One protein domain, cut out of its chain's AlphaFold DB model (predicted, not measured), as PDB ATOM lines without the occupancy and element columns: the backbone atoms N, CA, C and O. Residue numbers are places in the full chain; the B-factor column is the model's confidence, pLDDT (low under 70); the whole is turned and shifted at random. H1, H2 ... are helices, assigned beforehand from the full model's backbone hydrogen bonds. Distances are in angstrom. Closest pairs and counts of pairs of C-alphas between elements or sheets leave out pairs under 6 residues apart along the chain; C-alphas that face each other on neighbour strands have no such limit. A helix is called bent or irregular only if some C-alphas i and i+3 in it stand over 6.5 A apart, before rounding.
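This is residues 475 to 554 of the 596 residues of the protein "Helix-loop-helix DNA-binding domain-containing transcription factor" of Phycomyces blakesleeanus (strain ATCC 8743b / DSM 1359 / FGSC 10004 / NBRC 33097 / NRRL 1555) (UniProt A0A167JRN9). One long, straight helix, H3, has a short helical hairpin, H1 and H2, packed at its first end, and H1 is the helix of the hairpin that packs on it. Beyond the hairpin most of H3 sticks out as a bare arm, with residues 527 to 544 and 546 to 552 standing free, and this arm makes the length of the domain; residues 551 to 554 fold back at its far end. The printed part has 80 residues, with three named helices in the order H1, H2, H3 and no named strand, and its class is all helix. It is extended, with a radius of gyration of the C-alphas of 19.4 A and spans of 61 by 27 by 18 A.

H3, residues 512 to 550, has 39 residues and measures 56.9 A from first to last C-alpha; it begins at C-alpha 512 at (33.936, -6.879, 3.479) and ends at C-alpha 550 at (24.659, -24.097, -50.003). H1, residues 475 to 492, measures 26.5 A and begins at C-alpha 475 at (43.988, -14.185, 2.499). H2, residues 497 to 509, measures 18.9 A. None of the three helices is bent.

H3 touches H1 with its residues 512 to 522 alone, and the closest C-alphas, those of Ser 519 and Ile 484, are 6.6 A apart. The lines of H1 and H3 stand at a steep tilt of 52 degrees, and the two run the same way. H1 touches H2 with residues 481 to 489 alone; the closest C-alphas, those of Ala 485 and Glu 504, are 5.1 A apart. H1 and H2 form a helical hairpin, running opposite ways at a steep tilt of 41 degrees. H2 and H3 are close but not clearly touching: their closest C-alphas, those of Val 507 and Leu 515, are 7.4 A apart. These two run opposite ways at a steep tilt of 47 degrees. In H2 and H3 every O i to N i+4 pair is within hydrogen-bond range, and in H1 13 of 14 are.

The two C-alphas farthest apart, those of Gln 509 and Gly 552, are 60.9 A from each other. The first and last printed C-alphas, of Gln 475 and Pro 554, are 53.5 A apart. The printed part has no cut. The links from H1 to H2, of four residues, and from H2 to H3, of two residues, are tight. The mean pLDDT of the printed part is 94.5, and one residue, Ala 495 in the link from H1 to H2, is under 70.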
ATOM      1  N   GLN A 475      43.393 -13.892   3.801       98.06
ATOM      2  CA  GLN A 475      43.988 -14.185   2.499       98.06
ATOM      3  C   GLN A 475      42.924 -14.393   1.416       98.06
ATOM      4  O   GLN A 475      43.041 -13.798   0.353       98.06
ATOM      5  N   SER A 476      41.855 -15.153   1.687       98.38
ATOM      6  CA  SER A 476      40.787 -15.358   0.695       98.38
ATOM      7  C   SER A 476      40.070 -14.057   0.318       98.38
ATOM      8  O   SER A 476      39.707 -13.869  -0.839       98.38
ATOM      9  N   PHE A 477      39.883 -13.135   1.271       98.44
ATOM     10  CA  PHE A 477      39.350 -11.803   0.970       98.44
ATOM     11  C   PHE A 477      40.327 -10.949   0.160       98.44
ATOM     12  O   PHE A 477      39.882 -10.167  -0.670       98.44
ATOM     13  N   ASP A 478      41.631 -11.067   0.403       97.44
ATOM     14  CA  ASP A 478      42.639 -10.331  -0.360       97.44
ATOM     15  C   ASP A 478      42.734 -10.855  -1.805       97.44
ATOM     16  O   ASP A 478      42.749 -10.042  -2.723       97.44
ATOM     17  N   SER A 479      42.661 -12.173  -2.026       97.69
ATOM     18  CA  SER A 479      42.544 -12.754  -3.375       97.69
ATOM     19  C   SER A 479      41.264 -12.313  -4.088       97.69
ATOM     20  O   SER A 479      41.297 -11.979  -5.265       97.69
ATOM     21  N   LEU A 480      40.135 -12.238  -3.373       98.00
ATOM     22  CA  LEU A 480      38.890 -11.730  -3.955       98.00
ATOM     23  C   LEU A 480      39.004 -10.255  -4.374       98.00
ATOM     24  O   LEU A 480      38.419  -9.858  -5.372       98.00
ATOM     25  N   ARG A 481      39.752  -9.428  -3.633       97.38
ATOM     26  CA  ARG A 481      39.983  -8.025  -4.016       97.38
ATOM     27  C   ARG A 481      40.760  -7.896  -5.317       97.38
ATOM     28  O   ARG A 481      40.454  -7.000  -6.092       97.38
ATOM     29  N   GLU A 482      41.752  -8.751  -5.527       96.19
ATOM     30  CA  GLU A 482      42.548  -8.765  -6.755       96.19
ATOM     31  C   GLU A 482      41.665  -9.072  -7.972       96.19
ATOM     32  O   GLU A 482      41.629  -8.276  -8.908       96.19
ATOM     33  N   GLU A 483      40.851 -10.129  -7.884       96.62
ATOM     34  CA  GLU A 483      39.913 -10.531  -8.943       96.62
ATOM     35  C   GLU A 483      38.904  -9.417  -9.282       96.62
ATOM     36  O   GLU A 483      38.633  -9.128 -10.445       96.62
ATOM     37  N   ILE A 484      38.349  -8.748  -8.263       96.44
ATOM     38  CA  ILE A 484      37.373  -7.668  -8.469       96.44
ATOM     39  C   ILE A 484      38.034  -6.401  -9.014       96.44
ATOM     40  O   ILE A 484      37.441  -5.718  -9.846       96.44
ATOM     41  N   ALA A 485      39.259  -6.083  -8.589       94.69
ATOM     42  CA  ALA A 485      40.004  -4.965  -9.158       94.69
ATOM     43  C   ALA A 485      40.302  -5.199 -10.646       94.69
ATOM     44  O   ALA A 485      40.141  -4.279 -11.444       94.69
ATOM     45  N   GLU A 486      40.678  -6.422 -11.026       93.38
ATOM     46  CA  GLU A 486      40.877  -6.805 -12.426       93.38
ATOM     47  C   GLU A 486      39.578  -6.706 -13.233       93.38
ATOM     48  O   GLU A 486      39.559  -6.074 -14.289       93.38
ATOM     49  N   ALA A 487      38.471  -7.219 -12.691       92.44
ATOM     50  CA  ALA A 487      37.154  -7.104 -13.308       92.44
ATOM     51  C   ALA A 487      36.766  -5.645 -13.593       92.44
ATOM     52  O   ALA A 487      36.367  -5.317 -14.706       92.44
ATOM     53  N   MET A 488      36.923  -4.746 -12.615       91.06
ATOM     54  CA  MET A 488      36.584  -3.326 -12.783       91.06
ATOM     55  C   MET A 488      37.438  -2.625 -13.848       91.06
ATOM     56  O   MET A 488      36.972  -1.670 -14.466       91.06
ATOM     57  N   VAL A 489      38.672  -3.082 -14.067       91.56
ATOM     58  CA  VAL A 489      39.574  -2.539 -15.093       91.56
ATOM     59  C   VAL A 489      39.186  -3.029 -16.485       91.56
ATOM     60  O   VAL A 489      39.133  -2.231 -17.420       91.56
ATOM     61  N   GLU A 490      38.849  -4.314 -16.617       89.62
ATOM     62  CA  GLU A 490      38.389  -4.907 -17.879       89.62
ATOM     63  C   GLU A 490      37.101  -4.233 -18.388       89.62
ATOM     64  O   GLU A 490      36.914  -4.031 -19.591       89.62
ATOM     65  N   GLU A 491      36.211  -3.827 -17.476       85.25
ATOM     66  CA  GLU A 491      34.969  -3.135 -17.829       85.25
ATOM     67  C   GLU A 491      35.187  -1.743 -18.419       85.25
ATOM     68  O   GLU A 491      34.457  -1.346 -19.332       85.25
ATOM     69  N   GLU A 492      36.170  -1.004 -17.904       85.06
ATOM     70  CA  GLU A 492      36.409   0.378 -18.311       85.06
ATOM     71  C   GLU A 492      37.060   0.442 -19.701       85.06
ATOM     72  O   GLU A 492      36.957   1.467 -20.365       85.06
ATOM     73  N   LYS A 493      37.660  -0.656 -20.202       80.38
ATOM     74  CA  LYS A 493      38.360  -0.744 -21.509       80.38
ATOM     75  C   LYS A 493      39.360   0.394 -21.769       80.38
ATOM     76  O   LYS A 493      39.789   0.604 -22.904       80.38
ATOM     77  N   VAL A 494      39.740   1.127 -20.726       71.62
ATOM     78  CA  VAL A 494      40.734   2.190 -20.762       71.62
ATOM     79  C   VAL A 494      42.062   1.540 -20.402       71.62
ATOM     80  O   VAL A 494      42.269   1.089 -19.279       71.62
ATOM     81  N   ALA A 495      42.962   1.463 -21.382       66.25
ATOM     82  CA  ALA A 495      44.288   0.854 -21.256       66.25
ATOM     83  C   ALA A 495      45.284   1.744 -20.485       66.25
ATOM     84  O   ALA A 495      46.458   1.829 -20.841       66.25
ATOM     85  N   GLU A 496      44.817   2.446 -19.455       82.25
ATOM     86  CA  GLU A 496      45.636   3.366 -18.681       82.25
ATOM     87  C   GLU A 496      46.026   2.686 -17.366       82.25
ATOM     88  O   GLU A 496      45.192   2.380 -16.514       82.25
ATOM     89  N   GLU A 497      47.320   2.409 -17.211       87.19
ATOM     90  CA  GLU A 497      47.905   1.761 -16.029       87.19
ATOM     91  C   GLU A 497      47.551   2.505 -14.723       87.19
ATOM     92  O   GLU A 497      47.417   1.904 -13.654       87.19
ATOM     93  N   GLU A 498      47.296   3.811 -14.830       87.88
ATOM     94  CA  GLU A 498      46.845   4.668 -13.737       87.88
ATOM     95  C   GLU A 498      45.408   4.355 -13.282       87.88
ATOM     96  O   GLU A 498      45.141   4.325 -12.076       87.88
ATOM     97  N   ALA A 499      44.504   4.012 -14.209       87.94
ATOM     98  CA  ALA A 499      43.148   3.575 -13.877       87.94
ATOM     99  C   ALA A 499      43.177   2.259 -13.085       87.94
ATOM    100  O   ALA A 499      42.508   2.138 -12.055       87.94
ATOM    101  N   ARG A 500      44.035   1.309 -13.485       89.50
ATOM    102  CA  ARG A 500      44.225   0.040 -12.762       89.50
ATOM    103  C   ARG A 500      44.673   0.262 -11.323       89.50
ATOM    104  O   ARG A 500      44.075  -0.286 -10.396       89.50
ATOM    105  N   TYR A 501      45.676   1.111 -11.127       91.75
ATOM    106  CA  TYR A 501      46.178   1.428  -9.794       91.75
ATOM    107  C   TYR A 501      45.124   2.119  -8.914       91.75
ATOM    108  O   TYR A 501      45.035   1.860  -7.708       91.75
ATOM    109  N   GLN A 502      44.293   2.981  -9.503       92.31
ATOM    110  CA  GLN A 502      43.235   3.674  -8.773       92.31
ATOM    111  C   GLN A 502      42.095   2.727  -8.356       92.31
ATOM    112  O   GLN A 502      41.657   2.786  -7.204       92.31
ATOM    113  N   LYS A 503      41.670   1.810  -9.235       92.00
ATOM    114  CA  LYS A 503      40.663   0.782  -8.911       92.00
ATOM    115  C   LYS A 503      41.162  -0.187  -7.846       92.00
ATOM    116  O   LYS A 503      40.438  -0.483  -6.901       92.00
ATOM    117  N   GLU A 504      42.420  -0.617  -7.918       93.44
ATOM    118  CA  GLU A 504      43.004  -1.488  -6.891       93.44
ATOM    119  C   GLU A 504      42.971  -0.820  -5.503       93.44
ATOM    120  O   GLU A 504      42.621  -1.449  -4.500       93.44
ATOM    121  N   LYS A 505      43.267   0.486  -5.430       95.69
ATOM    122  CA  LYS A 505      43.146   1.260  -4.183       95.69
ATOM    123  C   LYS A 505      41.714   1.335  -3.672       95.69
ATOM    124  O   LYS A 505      41.515   1.208  -2.462       95.69
ATOM    125  N   GLU A 506      40.753   1.560  -4.559       95.31
ATOM    126  CA  GLU A 506      39.332   1.606  -4.218       95.31
ATOM    127  C   GLU A 506      38.882   0.264  -3.631       95.31
ATOM    128  O   GLU A 506      38.385   0.213  -2.503       95.31
ATOM    129  N   VAL A 507      39.197  -0.842  -4.313       95.62
ATOM    130  CA  VAL A 507      38.839  -2.196  -3.873       95.62
ATOM    131  C   VAL A 507      39.538  -2.590  -2.569       95.62
ATOM    132  O   VAL A 507      38.954  -3.230  -1.686       95.62
ATOM    133  N   LYS A 508      40.773  -2.127  -2.360       96.19
ATOM    134  CA  LYS A 508      41.495  -2.303  -1.093       96.19
ATOM    135  C   LYS A 508      40.835  -1.580   0.079       96.19
ATOM    136  O   LYS A 508      40.921  -2.063   1.210       96.19
ATOM    137  N   GLN A 509      40.170  -0.457  -0.179       97.19
ATOM    138  CA  GLN A 509      39.423   0.308   0.823       97.19
ATOM    139  C   GLN A 509      37.986  -0.196   1.020       97.19
ATOM    140  O   GLN A 509      37.346   0.177   2.005       97.19
ATOM    141  N   MET A 510      37.482  -1.082   0.152       97.12
ATOM    142  CA  MET A 510      36.138  -1.637   0.289       97.12
ATOM    143  C   MET A 510      35.965  -2.435   1.583       97.12
ATOM    144  O   MET A 510      36.799  -3.258   1.996       97.12
ATOM    145  N   SER A 511      34.802  -2.228   2.201       98.19
ATOM    146  CA  SER A 511      34.352  -3.050   3.318       98.19
ATOM    147  C   SER A 511      34.098  -4.492   2.860       98.19
ATOM    148  O   SER A 511      33.800  -4.747   1.695       98.19
ATOM    149  N   LYS A 512      34.168  -5.455   3.790       98.31
ATOM    150  CA  LYS A 512      33.936  -6.879   3.479       98.31
ATOM    151  C   LYS A 512      32.565  -7.134   2.847       98.31
ATOM    152  O   LYS A 512      32.459  -7.968   1.963       98.31
ATOM    153  N   VAL A 513      31.534  -6.428   3.310       98.31
ATOM    154  CA  VAL A 513      30.162  -6.585   2.804       98.31
ATOM    155  C   VAL A 513      30.056  -6.047   1.380       98.31
ATOM    156  O   VAL A 513      29.516  -6.719   0.512       98.31
ATOM    157  N   VAL A 514      30.636  -4.872   1.133       98.06
ATOM    158  CA  VAL A 514      30.637  -4.234  -0.190       98.06
ATOM    159  C   VAL A 514      31.432  -5.066  -1.202       98.06
ATOM    160  O   VAL A 514      30.974  -5.272  -2.318       98.06
ATOM    161  N   LEU A 515      32.571  -5.633  -0.797       98.00
ATOM    162  CA  LEU A 515      33.344  -6.545  -1.643       98.00
ATOM    163  C   LEU A 515      32.534  -7.791  -2.041       98.00
ATOM    164  O   LEU A 515      32.563  -8.199  -3.198       98.00
ATOM    165  N   LEU A 516      31.782  -8.377  -1.099       98.31
ATOM    166  CA  LEU A 516      30.908  -9.516  -1.394       98.31
ATOM    167  C   LEU A 516      29.783  -9.132  -2.363       98.31
ATOM    168  O   LEU A 516      29.507  -9.891  -3.290       98.31
ATOM    169  N   GLN A 517      29.183  -7.952  -2.197       97.94
ATOM    170  CA  GLN A 517      28.163  -7.446  -3.114       97.94
ATOM    171  C   GLN A 517      28.707  -7.312  -4.545       97.94
ATOM    172  O   GLN A 517      28.140  -7.900  -5.462       97.94
ATOM    173  N   HIS A 518      29.845  -6.634  -4.728       97.25
ATOM    174  CA  HIS A 518      30.464  -6.499  -6.051       97.25
ATOM    175  C   HIS A 518      30.866  -7.849  -6.647       97.25
ATOM    176  O   HIS A 518      30.683  -8.067  -7.841       97.25
ATOM    177  N   SER A 519      31.351  -8.790  -5.829       97.94
ATOM    178  CA  SER A 519      31.666 -10.135  -6.323       97.94
ATOM    179  C   SER A 519      30.445 -10.888  -6.839       97.94
ATOM    180  O   SER A 519      30.532 -11.593  -7.842       97.94
ATOM    181  N   TYR A 520      29.292 -10.703  -6.200       98.25
ATOM    182  CA  TYR A 520      28.047 -11.307  -6.649       98.25
ATOM    183  C   TYR A 520      27.562 -10.684  -7.963       98.25
ATOM    184  O   TYR A 520      27.243 -11.411  -8.905       98.25
ATOM    185  N   GLU A 521      27.565  -9.354  -8.053       97.06
ATOM    186  CA  GLU A 521      27.215  -8.626  -9.279       97.06
ATOM    187  C   GLU A 521      28.130  -9.027 -10.448       97.06
ATOM    188  O   GLU A 521      27.647  -9.306 -11.549       97.06
ATOM    189  N   TYR A 522      29.433  -9.172 -10.194       96.88
ATOM    190  CA  TYR A 522      30.399  -9.630 -11.189       96.88
ATOM    191  C   TYR A 522      30.101 -11.049 -11.693       96.88
ATOM    192  O   TYR A 522      30.083 -11.290 -12.900       96.88
ATOM    193  N   ILE A 523      29.771 -11.991 -10.800       97.12
ATOM    194  CA  ILE A 523      29.373 -13.352 -11.195       97.12
ATOM    195  C   ILE A 523      28.117 -13.329 -12.079       97.12
ATOM    196  O   ILE A 523      28.043 -14.067 -13.066       97.12
ATOM    197  N   LEU A 524      27.123 -12.494 -11.756       97.69
ATOM    198  CA  LEU A 524      25.918 -12.354 -12.581       97.69
ATOM    199  C   LEU A 524      26.245 -11.810 -13.975       97.69
ATOM    200  O   LEU A 524      25.734 -12.328 -14.974       97.69
ATOM    201  N   ARG A 525      27.136 -10.818 -14.053       95.25
ATOM    202  CA  ARG A 525      27.619 -10.276 -15.324       95.25
ATOM    203  C   ARG A 525      28.332 -11.342 -16.153       95.25
ATOM    204  O   ARG A 525      27.967 -11.535 -17.311       95.25
ATOM    205  N   LEU A 526      29.266 -12.087 -15.558       96.44
ATOM    206  CA  LEU A 526      29.973 -13.183 -16.227       96.44
ATOM    207  C   LEU A 526      29.009 -14.236 -16.787       96.44
ATOM    208  O   LEU A 526      29.169 -14.669 -17.926       96.44
ATOM    209  N   LYS A 527      27.966 -14.607 -16.033       95.88
ATOM    210  CA  LYS A 527      26.929 -15.539 -16.509       95.88
ATOM    211  C   LYS A 527      26.162 -14.992 -17.714       95.88
ATOM    212  O   LYS A 527      25.927 -15.724 -18.676       95.88
ATOM    213  N   SER A 528      25.775 -13.717 -17.676       97.12
ATOM    214  CA  SER A 528      25.115 -13.051 -18.806       97.12
ATOM    215  C   SER A 528      26.023 -13.006 -20.040       97.12
ATOM    216  O   SER A 528      25.581 -13.311 -21.148       97.12
ATOM    217  N   ASP A 529      27.296 -12.658 -19.861       95.44
ATOM    218  CA  ASP A 529      28.255 -12.564 -20.961       95.44
ATOM    219  C   ASP A 529      28.608 -13.937 -21.544       95.44
ATOM    220  O   ASP A 529      28.699 -14.054 -22.766       95.44
ATOM    221  N   SER A 530      28.707 -14.983 -20.715       96.56
ATOM    222  CA  SER A 530      28.820 -16.371 -21.182       96.56
ATOM    223  C   SER A 530      27.635 -16.730 -22.071       96.56
ATOM    224  O   SER A 530      27.826 -17.047 -23.239       96.56
ATOM    225  N   ARG A 531      26.400 -16.516 -21.596       97.44
ATOM    226  CA  ARG A 531      25.185 -16.807 -22.373       97.44
ATOM    227  C   ARG A 531      25.155 -16.069 -23.717       97.44
ATOM    228  O   ARG A 531      24.729 -16.621 -24.726       97.44
ATOM    229  N   ARG A 532      25.594 -14.806 -23.756       97.62
ATOM    230  CA  ARG A 532      25.690 -14.035 -25.009       97.62
ATOM    231  C   ARG A 532      26.730 -14.623 -25.963       97.62
ATOM    232  O   ARG A 532      26.465 -14.676 -27.165       97.62
ATOM    233  N   LYS A 533      27.893 -15.036 -25.448       97.44
ATOM    234  CA  LYS A 533      28.945 -15.698 -26.235       97.44
ATOM    235  C   LYS A 533      28.450 -17.032 -26.785       97.44
ATOM    236  O   LYS A 533      28.588 -17.240 -27.986       97.44
ATOM    237  N   ASP A 534      27.787 -17.840 -25.967       96.88
ATOM    238  CA  ASP A 534      27.222 -19.136 -26.360       96.88
ATOM    239  C   ASP A 534      26.175 -18.954 -27.465       96.88
ATOM    240  O   ASP A 534      26.286 -19.534 -28.541       96.88
ATOM    241  N   ASN A 535      25.231 -18.024 -27.283       97.94
ATOM    242  CA  ASN A 535      24.238 -17.690 -28.309       97.94
ATOM    243  C   ASN A 535      24.880 -17.216 -29.623       97.94
ATOM    244  O   ASN A 535      24.416 -17.561 -30.714       97.94
ATOM    245  N   LYS A 536      25.944 -16.405 -29.541       98.12
ATOM    246  CA  LYS A 536      26.688 -15.940 -30.717       98.12
ATOM    247  C   LYS A 536      27.411 -17.099 -31.402       98.12
ATOM    248  O   LYS A 536      27.371 -17.173 -32.627       98.12
ATOM    249  N   MET A 537      28.030 -17.988 -30.633       96.81
ATOM    250  CA  MET A 537      28.706 -19.180 -31.134       96.81
ATOM    251  C   MET A 537      27.717 -20.097 -31.852       96.81
ATOM    252  O   MET A 537      27.929 -20.399 -33.020       96.81
ATOM    253  N   THR A 538      26.573 -20.409 -31.236       96.62
ATOM    254  CA  THR A 538      25.504 -21.198 -31.867       96.62
ATOM    255  C   THR A 538      24.985 -20.543 -33.148       96.62
ATOM    256  O   THR A 538      24.721 -21.225 -34.138       96.62
ATOM    257  N   ARG A 539      24.830 -19.213 -33.169       98.12
ATOM    258  CA  ARG A 539      24.416 -18.491 -34.381       98.12
ATOM    259  C   ARG A 539      25.453 -18.621 -35.497       98.12
ATOM    260  O   ARG A 539      25.068 -18.901 -36.629       98.12
ATOM    261  N   LEU A 540      26.731 -18.416 -35.187       97.75
ATOM    262  CA  LEU A 540      27.821 -18.533 -36.157       97.75
ATOM    263  C   LEU A 540      27.964 -19.971 -36.664       97.75
ATOM    264  O   LEU A 540      28.109 -20.168 -37.862       97.75
ATOM    265  N   GLN A 541      27.832 -20.968 -35.788       93.94
ATOM    266  CA  GLN A 541      27.818 -22.382 -36.167       93.94
ATOM    267  C   GLN A 541      26.687 -22.685 -37.158       93.94
ATOM    268  O   GLN A 541      26.944 -23.248 -38.219       93.94
ATOM    269  N   LYS A 542      25.456 -22.232 -36.883       96.31
ATOM    270  CA  LYS A 542      24.315 -22.383 -37.807       96.31
ATOM    271  C   LYS A 542      24.545 -21.684 -39.147       96.31
ATOM    272  O   LYS A 542      24.144 -22.192 -40.190       96.31
ATOM    273  N   GLU A 543      25.170 -20.509 -39.137       97.69
ATOM    274  CA  GLU A 543      25.494 -19.777 -40.362       97.69
ATOM    275  C   GLU A 543      26.550 -20.512 -41.197       97.69
ATOM    276  O   GLU A 543      26.346 -20.714 -42.394       97.69
ATOM    277  N   VAL A 544      27.628 -20.985 -40.567       95.62
ATOM    278  CA  VAL A 544      28.665 -21.805 -41.212       95.62
ATOM    279  C   VAL A 544      28.058 -23.079 -41.797       95.62
ATOM    280  O   VAL A 544      28.286 -23.384 -42.966       95.62
ATOM    281  N   GLN A 545      27.220 -23.775 -41.031       94.31
ATOM    282  CA  GLN A 545      26.491 -24.969 -41.464       94.31
ATOM    283  C   GLN A 545      25.605 -24.681 -42.689       94.31
ATOM    284  O   GLN A 545      25.659 -25.398 -43.690       94.31
ATOM    285  N   ALA A 546      24.836 -23.588 -42.665       96.50
ATOM    286  CA  ALA A 546      23.989 -23.183 -43.786       96.50
ATOM    287  C   ALA A 546      24.802 -22.814 -45.040       96.50
ATOM    288  O   ALA A 546      24.381 -23.108 -46.162       96.50
ATOM    289  N   LEU A 547      25.962 -22.170 -44.875       97.19
ATOM    290  CA  LEU A 547      26.868 -21.851 -45.980       97.19
ATOM    291  C   LEU A 547      27.502 -23.112 -46.576       97.19
ATOM    292  O   LEU A 547      27.551 -23.235 -47.800       97.19
ATOM    293  N   ARG A 548      27.912 -24.075 -45.743       94.81
ATOM    294  CA  ARG A 548      28.406 -25.387 -46.196       94.81
ATOM    295  C   ARG A 548      27.349 -26.130 -47.009       94.81
ATOM    296  O   ARG A 548      27.641 -26.557 -48.126       94.81
ATOM    297  N   ALA A 549      26.108 -26.169 -46.521       96.00
ATOM    298  CA  ALA A 549      24.991 -26.789 -47.231       96.00
ATOM    299  C   ALA A 549      24.745 -26.151 -48.612       96.00
ATOM    300  O   ALA A 549      24.564 -26.861 -49.601       96.00
ATOM    301  N   LYS A 550      24.801 -24.814 -48.718       97.50
ATOM    302  CA  LYS A 550      24.659 -24.097 -50.003       97.50
ATOM    303  C   LYS A 550      25.775 -24.409 -51.001       97.50
ATOM    304  O   LYS A 550      25.541 -24.338 -52.204       97.50
ATOM    305  N   LEU A 551      26.969 -24.730 -50.513       97.25
ATOM    306  CA  LEU A 551      28.127 -25.083 -51.333       97.25
ATOM    307  C   LEU A 551      28.213 -26.588 -51.641       97.25
ATOM    308  O   LEU A 551      29.133 -27.002 -52.341       97.25
ATOM    309  N   GLY A 552      27.282 -27.407 -51.134       96.06
ATOM    310  CA  GLY A 552      27.335 -28.865 -51.274       96.06
ATOM    311  C   GLY A 552      28.503 -29.510 -50.520       96.06
ATOM    312  O   GLY A 552      28.891 -30.632 -50.835       96.06
ATOM    313  N   LEU A 553      29.080 -28.794 -49.551       95.44
ATOM    314  CA  LEU A 553      30.107 -29.317 -48.658       95.44
ATOM    315  C   LEU A 553      29.439 -30.138 -47.544       95.44
ATOM    316  O   LEU A 553      28.326 -29.799 -47.126       95.44
ATOM    317  N   PRO A 554      30.100 -31.197 -47.047       90.44
ATOM    318  CA  PRO A 554      29.608 -31.935 -45.893       90.44
ATOM    319  C   PRO A 554      29.460 -31.000 -44.688       90.44
ATOM    320  O   PRO A 554      30.239 -30.066 -44.495       90.44
TER     321      PRO A 554